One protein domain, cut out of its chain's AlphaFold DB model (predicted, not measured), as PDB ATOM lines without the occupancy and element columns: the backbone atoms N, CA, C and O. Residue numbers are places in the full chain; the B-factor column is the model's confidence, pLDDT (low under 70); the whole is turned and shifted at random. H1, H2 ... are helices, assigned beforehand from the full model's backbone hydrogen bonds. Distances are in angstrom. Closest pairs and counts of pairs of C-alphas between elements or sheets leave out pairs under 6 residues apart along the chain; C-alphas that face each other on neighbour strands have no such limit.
ATOM      1  N   ASP A  38       7.323  63.209   6.245       96.75
ATOM      2  CA  ASP A  38       6.261  63.332   7.238       96.75
ATOM      3  C   ASP A  38       6.807  62.979   8.624       96.75
ATOM      4  O   ASP A  38       7.226  61.849   8.867       96.75
ATOM      5  N   TRP A  39       6.791  63.942   9.547       97.06
ATOM      6  CA  TRP A  39       7.283  63.746  10.915       97.06
ATOM      7  C   TRP A  39       6.506  62.654  11.664       97.06
ATOM      8  O   TRP A  39       7.036  62.037  12.588       97.06
ATOM      9  N   ARG A  40       5.253  62.388  11.267       98.44
ATOM     10  CA  ARG A  40       4.441  61.329  11.872       98.44
ATOM     11  C   ARG A  40       5.065  59.966  11.618       98.44
ATOM     12  O   ARG A  40       5.023  59.129  12.504       98.44
ATOM     13  N   TYR A  41       5.686  59.760  10.458       98.12
ATOM     14  CA  TYR A  41       6.357  58.503  10.122       98.12
ATOM     15  C   TYR A  41       7.587  58.294  11.005       98.12
ATOM     16  O   TYR A  41       7.764  57.230  11.586       98.12
ATOM     17  N   GLU A  42       8.384  59.350  11.187       98.06
ATOM     18  CA  GLU A  42       9.541  59.348  12.091       98.06
ATOM     19  C   GLU A  42       9.114  58.998  13.527       98.06
ATOM     20  O   GLU A  42       9.803  58.247  14.216       98.06
ATOM     21  N   MET A  43       7.965  59.516  13.973       98.31
ATOM     22  CA  MET A  43       7.407  59.220  15.293       98.31
ATOM     23  C   MET A  43       6.859  57.793  15.399       98.31
ATOM     24  O   MET A  43       7.061  57.148  16.425       98.31
ATOM     25  N   LEU A  44       6.182  57.289  14.363       98.62
ATOM     26  CA  LEU A  44       5.658  55.920  14.328       98.62
ATOM     27  C   LEU A  44       6.785  54.898  14.490       98.62
ATOM     28  O   LEU A  44       6.712  54.067  15.395       98.62
ATOM     29  N   ILE A  45       7.869  55.059  13.728       98.19
ATOM     30  CA  ILE A  45       9.061  54.214  13.856       98.19
ATOM     31  C   ILE A  45       9.680  54.376  15.242       98.19
ATOM     32  O   ILE A  45       9.971  53.388  15.903       98.19
ATOM     33  N   ALA A  46       9.835  55.604  15.747       98.44
ATOM     34  CA  ALA A  46      10.443  55.809  17.063       98.44
ATOM     35  C   ALA A  46       9.655  55.103  18.179       98.44
ATOM     36  O   ALA A  46      10.246  54.531  19.094       98.44
ATOM     37  N   ILE A  47       8.323  55.128  18.107       98.56
ATOM     38  CA  ILE A  47       7.458  54.417  19.050       98.56
ATOM     39  C   ILE A  47       7.565  52.903  18.865       98.56
ATOM     40  O   ILE A  47       7.638  52.195  19.873       98.56
ATOM     41  N   HIS A  48       7.625  52.412  17.623       98.56
ATOM     42  CA  HIS A  48       7.888  51.000  17.330       98.56
ATOM     43  C   HIS A  48       9.180  50.533  18.012       98.56
ATOM     44  O   HIS A  48       9.137  49.623  18.842       98.56
ATOM     45  N   GLU A  49      10.288  51.243  17.790       97.94
ATOM     46  CA  GLU A  49      11.591  50.923  18.387       97.94
ATOM     47  C   GLU A  49      11.565  50.967  19.922       97.94
ATOM     48  O   GLU A  49      12.131  50.105  20.595       97.94
ATOM     49  N   VAL A  50      10.888  51.956  20.520       97.69
ATOM     50  CA  VAL A  50      10.760  52.052  21.985       97.69
ATOM     51  C   VAL A  50       9.998  50.859  22.555       97.69
ATOM     52  O   VAL A  50      10.383  50.333  23.607       97.69
ATOM     53  N   ILE A  51       8.914  50.438  21.903       98.31
ATOM     54  CA  ILE A  51       8.095  49.310  22.358       98.31
ATOM     55  C   ILE A  51       8.870  48.005  22.207       98.31
ATOM     56  O   ILE A  51       8.931  47.238  23.173       98.31
ATOM     57  N   GLU A  52       9.501  47.776  21.054       97.75
ATOM     58  CA  GLU A  52      10.323  46.589  20.823       97.75
ATOM     59  C   GLU A  52      11.459  46.516  21.852       97.75
ATOM     60  O   GLU A  52      11.534  45.542  22.605       97.75
ATOM     61  N   LEU A  53      12.237  47.597  22.008       96.06
ATOM     62  CA  LEU A  53      13.304  47.705  23.008       96.06
ATOM     63  C   LEU A  53      12.800  47.421  24.430       96.06
ATOM     64  O   LEU A  53      13.495  46.804  25.245       96.06
ATOM     65  N   THR A  54      11.607  47.905  24.772       96.31
ATOM     66  CA  THR A  54      11.017  47.677  26.096       96.31
ATOM     67  C   THR A  54      10.724  46.196  26.308       96.31
ATOM     68  O   THR A  54      11.088  45.642  27.349       96.31
ATOM     69  N   LEU A  55      10.125  45.537  25.318       97.94
ATOM     70  CA  LEU A  55       9.721  44.139  25.427       97.94
ATOM     71  C   LEU A  55      10.901  43.166  25.356       97.94
ATOM     72  O   LEU A  55      10.920  42.215  26.137       97.94
ATOM     73  N   ILE A  56      11.903  43.407  24.502       96.88
ATOM     74  CA  ILE A  56      13.106  42.555  24.456       96.88
ATOM     75  C   ILE A  56      13.844  42.599  25.796       96.88
ATOM     76  O   ILE A  56      14.303  41.574  26.293       96.88
ATOM     77  N   ARG A  57      13.886  43.775  26.443       94.62
ATOM     78  CA  ARG A  57      14.530  43.944  27.750       94.62
ATOM     79  C   ARG A  57      13.781  43.226  28.857       94.62
ATOM     80  O   ARG A  57      14.431  42.632  29.711       94.62
ATOM     81  N   GLU A  58      12.455  43.295  28.846       96.88
ATOM     82  CA  GLU A  58      11.614  42.570  29.802       96.88
ATOM     83  C   GLU A  58      11.782  41.054  29.656       96.88
ATOM     84  O   GLU A  58      11.842  40.325  30.640       96.88
ATOM     85  N   ARG A  59      11.911  40.574  28.419       97.81
ATOM     86  CA  ARG A  59      11.980  39.140  28.107       97.81
ATOM     87  C   ARG A  59      13.400  38.578  28.095       97.81
ATOM     88  O   ARG A  59      13.581  37.402  27.805       97.81
ATOM     89  N   GLY A  60      14.397  39.401  28.418       97.19
ATOM     90  CA  GLY A  60      15.798  38.990  28.468       97.19
ATOM     91  C   GLY A  60      16.414  38.666  27.104       97.19
ATOM     92  O   GLY A  60      17.470  38.041  27.075       97.19
ATOM     93  N   ILE A  61      15.798  39.100  26.001       97.19
ATOM     94  CA  ILE A  61      16.365  38.963  24.657       97.19
ATOM     95  C   ILE A  61      17.512  39.965  24.537       97.19
ATOM     96  O   ILE A  61      17.353  41.175  24.748       97.19
ATOM     97  N   THR A  62      18.698  39.458  24.239       94.31
ATOM     98  CA  THR A  62      19.899  40.276  24.138       94.31
ATOM     99  C   THR A  62      19.988  40.939  22.769       94.31
ATOM    100  O   THR A  62      19.640  40.356  21.747       94.31
ATOM    101  N   VAL A  63      20.550  42.151  22.726       89.56
ATOM    102  CA  VAL A  63      20.860  42.834  21.454       89.56
ATOM    103  C   VAL A  63      21.758  41.960  20.570       89.56
ATOM    104  O   VAL A  63      21.606  41.958  19.360       89.56
ATOM    105  N   LYS A  64      22.643  41.155  21.174       92.50
ATOM    106  CA  LYS A  64      23.503  40.226  20.439       92.50
ATOM    107  C   LYS A  64      22.697  39.163  19.679       92.50
ATOM    108  O   LYS A  64      23.054  38.853  18.552       92.50
ATOM    109  N   GLU A  65      21.640  38.605  20.270       95.88
ATOM    110  CA  GLU A  65      20.787  37.617  19.588       95.88
ATOM    111  C   GLU A  65      20.079  38.214  18.369       95.88
ATOM    112  O   GLU A  65      19.950  37.540  17.348       95.88
ATOM    113  N   ILE A  66      19.665  39.478  18.467       94.38
ATOM    114  CA  ILE A  66      19.051  40.230  17.368       94.38
ATOM    115  C   ILE A  66      20.098  40.505  16.282       94.38
ATOM    116  O   ILE A  66      19.917  40.092  15.146       94.38
ATOM    117  N   GLU A  67      21.260  41.055  16.650       91.19
ATOM    118  CA  GLU A  67      22.360  41.317  15.711       91.19
ATOM    119  C   GLU A  67      22.866  40.044  15.007       91.19
ATOM    120  O   GLU A  67      23.243  40.086  13.836       91.19
ATOM    121  N   ASP A  68      22.932  38.909  15.709       94.44
ATOM    122  CA  ASP A  68      23.324  37.627  15.119       94.44
ATOM    123  C   ASP A  68      22.268  37.129  14.114       94.44
ATOM    124  O   ASP A  68      22.626  36.544  13.086       94.44
ATOM    125  N   PHE A  69      20.981  37.362  14.399       95.62
ATOM    126  CA  PHE A  69      19.882  37.054  13.488       95.62
ATOM    127  C   PHE A  69      19.909  37.959  12.251       95.62
ATOM    128  O   PHE A  69      19.915  37.435  11.136       95.62
ATOM    129  N   ASP A  70      20.019  39.275  12.426       91.62
ATOM    130  CA  ASP A  70      20.019  40.247  11.326       91.62
ATOM    131  C   ASP A  70      21.212  40.025  10.387       91.62
ATOM    132  O   ASP A  70      21.044  39.929   9.177       91.62
ATOM    133  N   LYS A  71      22.412  39.750  10.922       91.19
ATOM    134  CA  LYS A  71      23.580  39.373  10.095       91.19
ATOM    135  C   LYS A  71      23.347  38.122   9.253       91.19
ATOM    136  O   LYS A  71      23.981  37.945   8.209       91.19
ATOM    137  N   LYS A  72      22.535  37.183   9.743       94.31
ATOM    138  CA  LYS A  72      22.165  35.990   8.979       94.31
ATOM    139  C   LYS A  72      21.110  36.338   7.934       94.31
ATOM    140  O   LYS A  72      21.238  35.865   6.807       94.31
ATOM    141  N   TRP A  73      20.119  37.143   8.303       92.81
ATOM    142  CA  TRP A  73      19.095  37.652   7.399       92.81
ATOM    143  C   TRP A  73      19.715  38.393   6.213       92.81
ATOM    144  O   TRP A  73      19.424  38.032   5.079       92.81
ATOM    145  N   ASP A  74      20.655  39.308   6.454       89.31
ATOM    146  CA  ASP A  74      21.350  40.071   5.409       89.31
ATOM    147  C   ASP A  74      22.063  39.151   4.409       89.31
ATOM    148  O   ASP A  74      21.920  39.296   3.198       89.31
ATOM    149  N   LYS A  75      22.757  38.114   4.895       91.69
ATOM    150  CA  LYS A  75      23.399  37.110   4.024       91.69
ATOM    151  C   LYS A  75      22.395  36.277   3.230       91.69
ATOM    152  O   LYS A  75      22.706  35.812   2.136       91.69
ATOM    153  N   GLU A  76      21.230  35.986   3.802       93.44
ATOM    154  CA  GLU A  76      20.146  35.296   3.093       93.44
ATOM    155  C   GLU A  76      19.516  36.220   2.041       93.44
ATOM    156  O   GLU A  76      19.225  35.774   0.929       93.44
ATOM    157  N   TYR A  77      19.387  37.506   2.362       87.44
ATOM    158  CA  TYR A  77      18.899  38.542   1.467       87.44
ATOM    159  C   TYR A  77      19.821  38.732   0.252       87.44
ATOM    160  O   TYR A  77      19.355  38.652  -0.883       87.44
ATOM    161  N   GLU A  78      21.138  38.848   0.460       88.62
ATOM    162  CA  GLU A  78      22.150  38.918  -0.613       88.62
ATOM    163  C   GLU A  78      22.105  37.709  -1.564       88.62
ATOM    164  O   GLU A  78      22.514  37.792  -2.721       88.62
ATOM    165  N   ARG A  79      21.592  36.571  -1.085       92.19
ATOM    166  CA  ARG A  79      21.404  35.339  -1.865       92.19
ATOM    167  C   ARG A  79      20.037  35.252  -2.550       92.19
ATOM    168  O   ARG A  79      19.731  34.209  -3.126       92.19
ATOM    169  N   GLY A  80      19.214  36.298  -2.464       90.62
ATOM    170  CA  GLY A  80      17.878  36.361  -3.056       90.62
ATOM    171  C   GLY A  80      16.832  35.499  -2.345       90.62
ATOM    172  O   GLY A  80      15.835  35.127  -2.959       90.62
ATOM    173  N   LEU A  81      17.049  35.135  -1.074       91.69
ATOM    174  CA  LEU A  81      16.097  34.312  -0.311       91.69
ATOM    175  C   LEU A  81      14.942  35.118   0.294       91.69
ATOM    176  O   LEU A  81      13.966  34.519   0.742       91.69
ATOM    177  N   HIS A  82      15.055  36.446   0.284       88.44
ATOM    178  CA  HIS A  82      14.086  37.392   0.833       88.44
ATOM    179  C   HIS A  82      13.897  38.554  -0.147       88.44
ATOM    180  O   HIS A  82      14.800  38.902  -0.910       88.44
ATOM    181  N   SER A  83      12.718  39.159  -0.143       85.44
ATOM    182  CA  SER A  83      12.365  40.328  -0.948       85.44
ATOM    183  C   SER A  83      12.424  41.616  -0.123       85.44
ATOM    184  O   SER A  83      12.428  41.586   1.101       85.44
ATOM    185  N   LYS A  84      12.370  42.779  -0.789       76.00
ATOM    186  CA  LYS A  84      12.255  44.101  -0.131       76.00
ATOM    187  C   LYS A  84      11.016  44.263   0.764       76.00
ATOM    188  O   LYS A  84      10.931  45.234   1.503       76.00
ATOM    189  N   LYS A  85      10.020  43.384   0.624       79.81
ATOM    190  CA  LYS A  85       8.790  43.402   1.428       79.81
ATOM    191  C   LYS A  85       8.865  42.465   2.628       79.81
ATOM    192  O   LYS A  85       7.984  42.521   3.478       79.81
ATOM    193  N   ASP A  86       9.859  41.584   2.653       87.38
ATOM    194  CA  ASP A  86      10.064  40.688   3.775       87.38
ATOM    195  C   ASP A  86      10.816  41.450   4.859       87.38
ATOM    196  O   ASP A  86      11.879  42.022   4.621       87.38
ATOM    197  N   GLU A  87      10.243  41.466   6.054       88.00
ATOM    198  CA  GLU A  87      10.801  42.163   7.201       88.00
ATOM    199  C   GLU A  87      11.313  41.132   8.219       88.00
ATOM    200  O   GLU A  87      10.550  40.240   8.623       88.00
ATOM    201  N   PRO A  88      12.588  41.229   8.653       92.12
ATOM    202  CA  PRO A  88      13.225  40.231   9.515       92.12
ATOM    203  C   PRO A  88      12.437  39.978  10.803       92.12
ATOM    204  O   PRO A  88      12.293  38.829  11.229       92.12
ATOM    205  N   GLY A  89      11.844  41.025  11.378       93.69
ATOM    206  CA  GLY A  89      11.047  40.952  12.602       93.69
ATOM    207  C   GLY A  89       9.764  40.117  12.494       93.69
ATOM    208  O   GLY A  89       9.203  39.729  13.520       93.69
ATOM    209  N   PHE A  90       9.301  39.765  11.290       96.00
ATOM    210  CA  PHE A  90       8.159  38.862  11.100       96.00
ATOM    211  C   PHE A  90       8.548  37.399  10.835       96.00
ATOM    212  O   PHE A  90       7.680  36.515  10.946       96.00
ATOM    213  N   ASP A  91       9.826  37.105  10.564       96.56
ATOM    214  CA  ASP A  91      10.309  35.737  10.352       96.56
ATOM    215  C   ASP A  91      10.149  34.905  11.629       96.56
ATOM    216  O   ASP A  91      10.566  35.292  12.717       96.56
ATOM    217  N   LYS A  92       9.569  33.705  11.499       96.81
ATOM    218  CA  LYS A  92       9.352  32.746  12.602       96.81
ATOM    219  C   LYS A  92      10.614  32.393  13.406       96.81
ATOM    220  O   LYS A  92      10.483  31.887  14.517       96.81
ATOM    221  N   ARG A  93      11.801  32.588  12.828       97.06
ATOM    222  CA  ARG A  93      13.123  32.329  13.410       97.06
ATOM    223  C   ARG A  93      13.666  33.533  14.185       97.06
ATOM    224  O   ARG A  93      14.619  33.346  14.936       97.06
ATOM    225  N   ALA A  94      13.096  34.727  14.006       97.38
ATOM    226  CA  ALA A  94      13.550  35.925  14.695       97.38
ATOM    227  C   ALA A  94      13.259  35.805  16.202       97.38
ATOM    228  O   ALA A  94      12.105  35.576  16.591       97.38
ATOM    229  N   PRO A  95      14.271  35.968  17.076       97.81
ATOM    230  CA  PRO A  95      14.088  35.829  18.521       97.81
ATOM    231  C   PRO A  95      13.168  36.916  19.092       97.81
ATOM    232  O   PRO A  95      12.495  36.682  20.091       97.81
ATOM    233  N   PHE A  96      13.099  38.067  18.417       97.44
ATOM    234  CA  PHE A  96      12.308  39.243  18.780       97.44
ATOM    235  C   PHE A  96      10.969  39.343  18.020       97.44
ATOM    236  O   PHE A  96      10.300  40.376  18.045       97.44
ATOM    237  N   ARG A  97      10.535  38.269  17.339       98.06
ATOM    238  CA  ARG A  97       9.332  38.294  16.489       98.06
ATOM    239  C   ARG A  97       8.066  38.721  17.229       98.06
ATOM    240  O   ARG A  97       7.190  39.379  16.667       98.06
ATOM    241  N   LYS A  98       7.899  38.274  18.478       98.31
ATOM    242  CA  LYS A  98       6.678  38.559  19.255       98.31
ATOM    243  C   LYS A  98       6.635  40.024  19.687       98.31
ATOM    244  O   LYS A  98       5.555  40.585  19.834       98.31
ATOM    245  N   GLU A  99       7.799  40.586  19.955       98.44
ATOM    246  CA  GLU A  99       8.058  41.955  20.372       98.44
ATOM    247  C   GLU A  99       7.823  42.886  19.189       98.44
ATOM    248  O   GLU A  99       6.992  43.785  19.295       98.44
ATOM    249  N   HIS A 100       8.427  42.557  18.046       97.81
ATOM    250  CA  HIS A 100       8.244  43.248  16.780       97.81
ATOM    251  C   HIS A 100       6.770  43.295  16.359       97.81
ATOM    252  O   HIS A 100       6.187  44.363  16.206       97.81
ATOM    253  N   ALA A 101       6.097  42.138  16.296       98.25
ATOM    254  CA  ALA A 101       4.689  42.077  15.900       98.25
ATOM    255  C   ALA A 101       3.758  42.863  16.843       98.25
ATOM    256  O   ALA A 101       2.725  43.389  16.416       98.25
ATOM    257  N   PHE A 102       4.094  42.932  18.136       98.69
ATOM    258  CA  PHE A 102       3.348  43.752  19.084       98.69
ATOM    259  C   PHE A 102       3.622  45.245  18.873       98.69
ATOM    260  O   PHE A 102       2.669  46.027  18.867       98.69
ATOM    261  N   ALA A 103       4.881  45.633  18.660       98.56
ATOM    262  CA  ALA A 103       5.266  47.003  18.340       98.56
ATOM    263  C   ALA A 103       4.543  47.501  17.077       98.56
ATOM    264  O   ALA A 103       3.822  48.498  17.164       98.56
ATOM    265  N   THR A 104       4.540  46.724  15.987       98.19
ATOM    266  CA  THR A 104       3.815  47.063  14.749       98.19
ATOM    267  C   THR A 104       2.305  47.187  14.969       98.19
ATOM    268  O   THR A 104       1.624  47.983  14.320       98.19
ATOM    269  N   LYS A 105       1.719  46.400  15.885       98.50
ATOM    270  CA  LYS A 105       0.293  46.537  16.224       98.50
ATOM    271  C   LYS A 105       0.012  47.903  16.853       98.50
ATOM    272  O   LYS A 105      -0.964  48.548  16.469       98.50
ATOM    273  N   ILE A 106       0.832  48.325  17.815       98.75
ATOM    274  CA  ILE A 106       0.682  49.632  18.466       98.75
ATOM    275  C   ILE A 106       0.975  50.762  17.481       98.75
ATOM    276  O   ILE A 106       0.229  51.738  17.438       98.75
ATOM    277  N   GLU A 107       1.987  50.599  16.638       98.50
ATOM    278  CA  GLU A 107       2.309  51.528  15.562       98.50
ATOM    279  C   GLU A 107       1.113  51.727  14.619       98.50
ATOM    280  O   GLU A 107       0.695  52.859  14.392       98.50
ATOM    281  N   LYS A 108       0.465  50.648  14.160       98.38
ATOM    282  CA  LYS A 108      -0.763  50.721  13.343       98.38
ATOM    283  C   LYS A 108      -1.911  51.437  14.056       98.38
ATOM    284  O   LYS A 108      -2.669  52.169  13.417       98.38
ATOM    285  N   MET A 109      -2.063  51.230  15.366       98.69
ATOM    286  CA  MET A 109      -3.075  51.929  16.165       98.69
ATOM    287  C   MET A 109      -2.786  53.433  16.237       98.69
ATOM    288  O   MET A 109      -3.690  54.234  16.010       98.69
ATOM    289  N   LEU A 110      -1.533  53.812  16.493       98.69
ATOM    290  CA  LEU A 110      -1.113  55.210  16.540       98.69
ATOM    291  C   LEU A 110      -1.188  55.871  15.157       98.69
ATOM    292  O   LEU A 110      -1.648  57.001  15.047       98.69
ATOM    293  N   ALA A 111      -0.815  55.161  14.091       98.62
ATOM    294  CA  ALA A 111      -0.912  55.646  12.716       98.62
ATOM    295  C   ALA A 111      -2.357  56.006  12.365       98.62
ATOM    296  O   ALA A 111      -2.617  57.082  11.823       98.62
ATOM    297  N   LYS A 112      -3.306  55.141  12.744       98.44
ATOM    298  CA  LYS A 112      -4.734  55.405  12.577       98.44
ATOM    299  C   LYS A 112      -5.166  56.673  13.319       98.44
ATOM    300  O   LYS A 112      -5.862  57.493  12.728       98.44
ATOM    301  N   GLU A 113      -4.744  56.841  14.570       98.69
ATOM    302  CA  GLU A 113      -5.075  58.023  15.377       98.69
ATOM    303  C   GLU A 113      -4.477  59.315  14.794       98.69
ATOM    304  O   GLU A 113      -5.119  60.359  14.772       98.69
ATOM    305  N   LEU A 114      -3.267  59.236  14.235       98.31
ATOM    306  CA  LEU A 114      -2.574  60.363  13.603       98.31
ATOM    307  C   LEU A 114      -3.052  60.664  12.169       98.31
ATOM    308  O   LEU A 114      -2.470  61.525  11.495       98.31
ATOM    309  N   GLY A 115      -4.068  59.950  11.671       98.25
ATOM    310  CA  GLY A 115      -4.565  60.096  10.302       98.25
ATOM    311  C   GLY A 115      -3.512  59.756   9.241       98.25
ATOM    312  O   GLY A 115      -3.442  60.415   8.199       98.25
ATOM    313  N   VAL A 116      -2.644  58.784   9.525       98.38
ATOM    314  CA  VAL A 116      -1.636  58.266   8.595       98.38
ATOM    315  C   VAL A 116      -2.223  57.093   7.809       98.38
ATOM    316  O   VAL A 116      -2.686  56.108   8.384       98.38
ATOM    317  N   ASP A 117      -2.183  57.182   6.478       97.94
ATOM    318  CA  ASP A 117      -2.499  56.049   5.609       97.94
ATOM    319  C   ASP A 117      -1.364  55.024   5.683       97.94
ATOM    320  O   ASP A 117      -0.244  55.294   5.244       97.94
ATOM    321  N   TRP A 118      -1.665  53.843   6.223       96.38
ATOM    322  CA  TRP A 118      -0.671  52.793   6.433       96.38
ATOM    323  C   TRP A 118       0.012  52.338   5.138       96.38
ATOM    324  O   TRP A 118       1.219  52.126   5.125       96.38
ATOM    325  N   LYS A 119      -0.730  52.211   4.032       95.12
ATOM    326  CA  LYS A 119      -0.163  51.733   2.760       95.12
ATOM    327  C   LYS A 119       0.780  52.765   2.158       95.12
ATOM    328  O   LYS A 119       1.802  52.406   1.577       95.12
ATOM    329  N   LYS A 120       0.427  54.049   2.266       95.81
ATOM    330  CA  LYS A 120       1.296  55.145   1.833       95.81
ATOM    331  C   LYS A 120       2.546  55.220   2.703       95.81
ATOM    332  O   LYS A 120       3.638  55.331   2.161       95.81
ATOM    333  N   TYR A 121       2.374  55.120   4.018       95.25
ATOM    334  CA  TYR A 121       3.467  55.081   4.979       95.25
ATOM    335  C   TYR A 121       4.454  53.951   4.670       95.25
ATOM    336  O   TYR A 121       5.627  54.222   4.440       95.25
ATOM    337  N   GLU A 122       3.969  52.715   4.545       92.31
ATOM    338  CA  GLU A 122       4.786  51.538   4.227       92.31
ATOM    339  C   GLU A 122       5.548  51.714   2.905       92.31
ATOM    340  O   GLU A 122       6.743  51.443   2.823       92.31
ATOM    341  N   LYS A 123       4.890  52.259   1.873       91.38
ATOM    342  CA  LYS A 123       5.545  52.564   0.595       91.38
ATOM    343  C   LYS A 123       6.660  53.602   0.744       91.38
ATOM    344  O   LYS A 123       7.721  53.436   0.144       91.38
ATOM    345  N   ASP A 124       6.412  54.671   1.496       91.50
ATOM    346  CA  ASP A 124       7.382  55.749   1.703       91.50
ATOM    347  C   ASP A 124       8.583  55.245   2.526       91.50
ATOM    348  O   ASP A 124       9.724  55.550   2.176       91.50
ATOM    349  N   VAL A 125       8.352  54.398   3.535       90.50
ATOM    350  CA  VAL A 125       9.403  53.713   4.307       90.50
ATOM    351  C   VAL A 125      10.255  52.816   3.411       90.50
ATOM    352  O   VAL A 125      11.473  52.982   3.357       90.50
ATOM    353  N   VAL A 126       9.626  51.920   2.640       88.00
ATOM    354  CA  VAL A 126      10.332  51.008   1.723       88.00
ATOM    355  C   VAL A 126      11.146  51.779   0.676       88.00
ATOM    356  O   VAL A 126      12.209  51.324   0.262       88.00
ATOM    357  N   SER A 127      10.690  52.967   0.265       88.56
ATOM    358  CA  SER A 127      11.390  53.793  -0.729       88.56
ATOM    359  C   SER A 127      12.713  54.400  -0.248       88.56
ATOM    360  O   SER A 127      13.487  54.869  -1.080       88.56
ATOM    361  N   LEU A 128      12.971  54.411   1.066       86.38
ATOM    362  CA  LEU A 128      14.243  54.884   1.621       86.38
ATOM    363  C   LEU A 128      15.356  53.845   1.508       86.38
ATOM    364  O   LEU A 128      16.525  54.224   1.470       86.38
ATOM    365  N   TYR A 129      15.005  52.560   1.448       81.94
ATOM    366  CA  TYR A 129      15.996  51.511   1.282       81.94
ATOM    367  C   TYR A 129      16.695  51.662  -0.066       81.94
ATOM    368  O   TYR A 129      16.073  51.885  -1.107       81.94
ATOM    369  N   SER A 130      18.016  51.551  -0.025       66.38
ATOM    370  CA  SER A 130      18.904  51.740  -1.164       66.38
ATOM    371  C   SER A 130      18.581  50.786  -2.325       66.38
ATOM    372  O   SER A 130      18.054  49.677  -2.179       66.38
TER     373      SER A 130
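AT A GLANCE: This is residues 38 to 130 of the 137 residues of an uncharacterized protein of Candidatus Micrarchaeota archaeon (UniProt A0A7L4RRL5). Two long helices, H1 and H3, lie side by side in opposite directions; H2 stands off near one end of this pair, and short H4 folds back at the other. The 93 printed residues have four named helices, H1 to H4 in order, and no named strand: all helix, compact, radius of gyration of the C-alphas 13.9 A, spans 36 by 33 by 19 A.

IN THESE COORDINATES: H1, residues 39 to 58, runs 28.7 A from C-alpha 39 at (7.283, 63.746, 10.915). H3, residues 97 to 113, measures 24.5 A, and H2, residues 63 to 78, 22.4 A. H4, residues 118 to 126, ends at C-alpha 126 (10.332, 51.008, 1.723).

HOW THE PARTS SIT: H1 and H3 touch, closest C-alphas His 48 and Ala 103, 4.9 A, at a shallow tilt of 33 degrees, only just short of steep. H3, with residues 108 to 112 alone, only just touches H4, 3 pairs of C-alphas within 8 A, only at the corner by their link; the closest are Ala 111 and Trp 118, 6.9 A. H2 is apart from H3, H4 and, only just at 8.3 A, H1. Every O i to N i+4 pair is within hydrogen-bond range in H1, H3 and H4, and 11 of 12 in H2.

THE WHOLE: The farthest C-alphas, Arg 79 and Glu 113, are 38.9 A apart. The printed part has no cut; the H2 to H3 link is long. Residue 130 alone has pLDDT under 70.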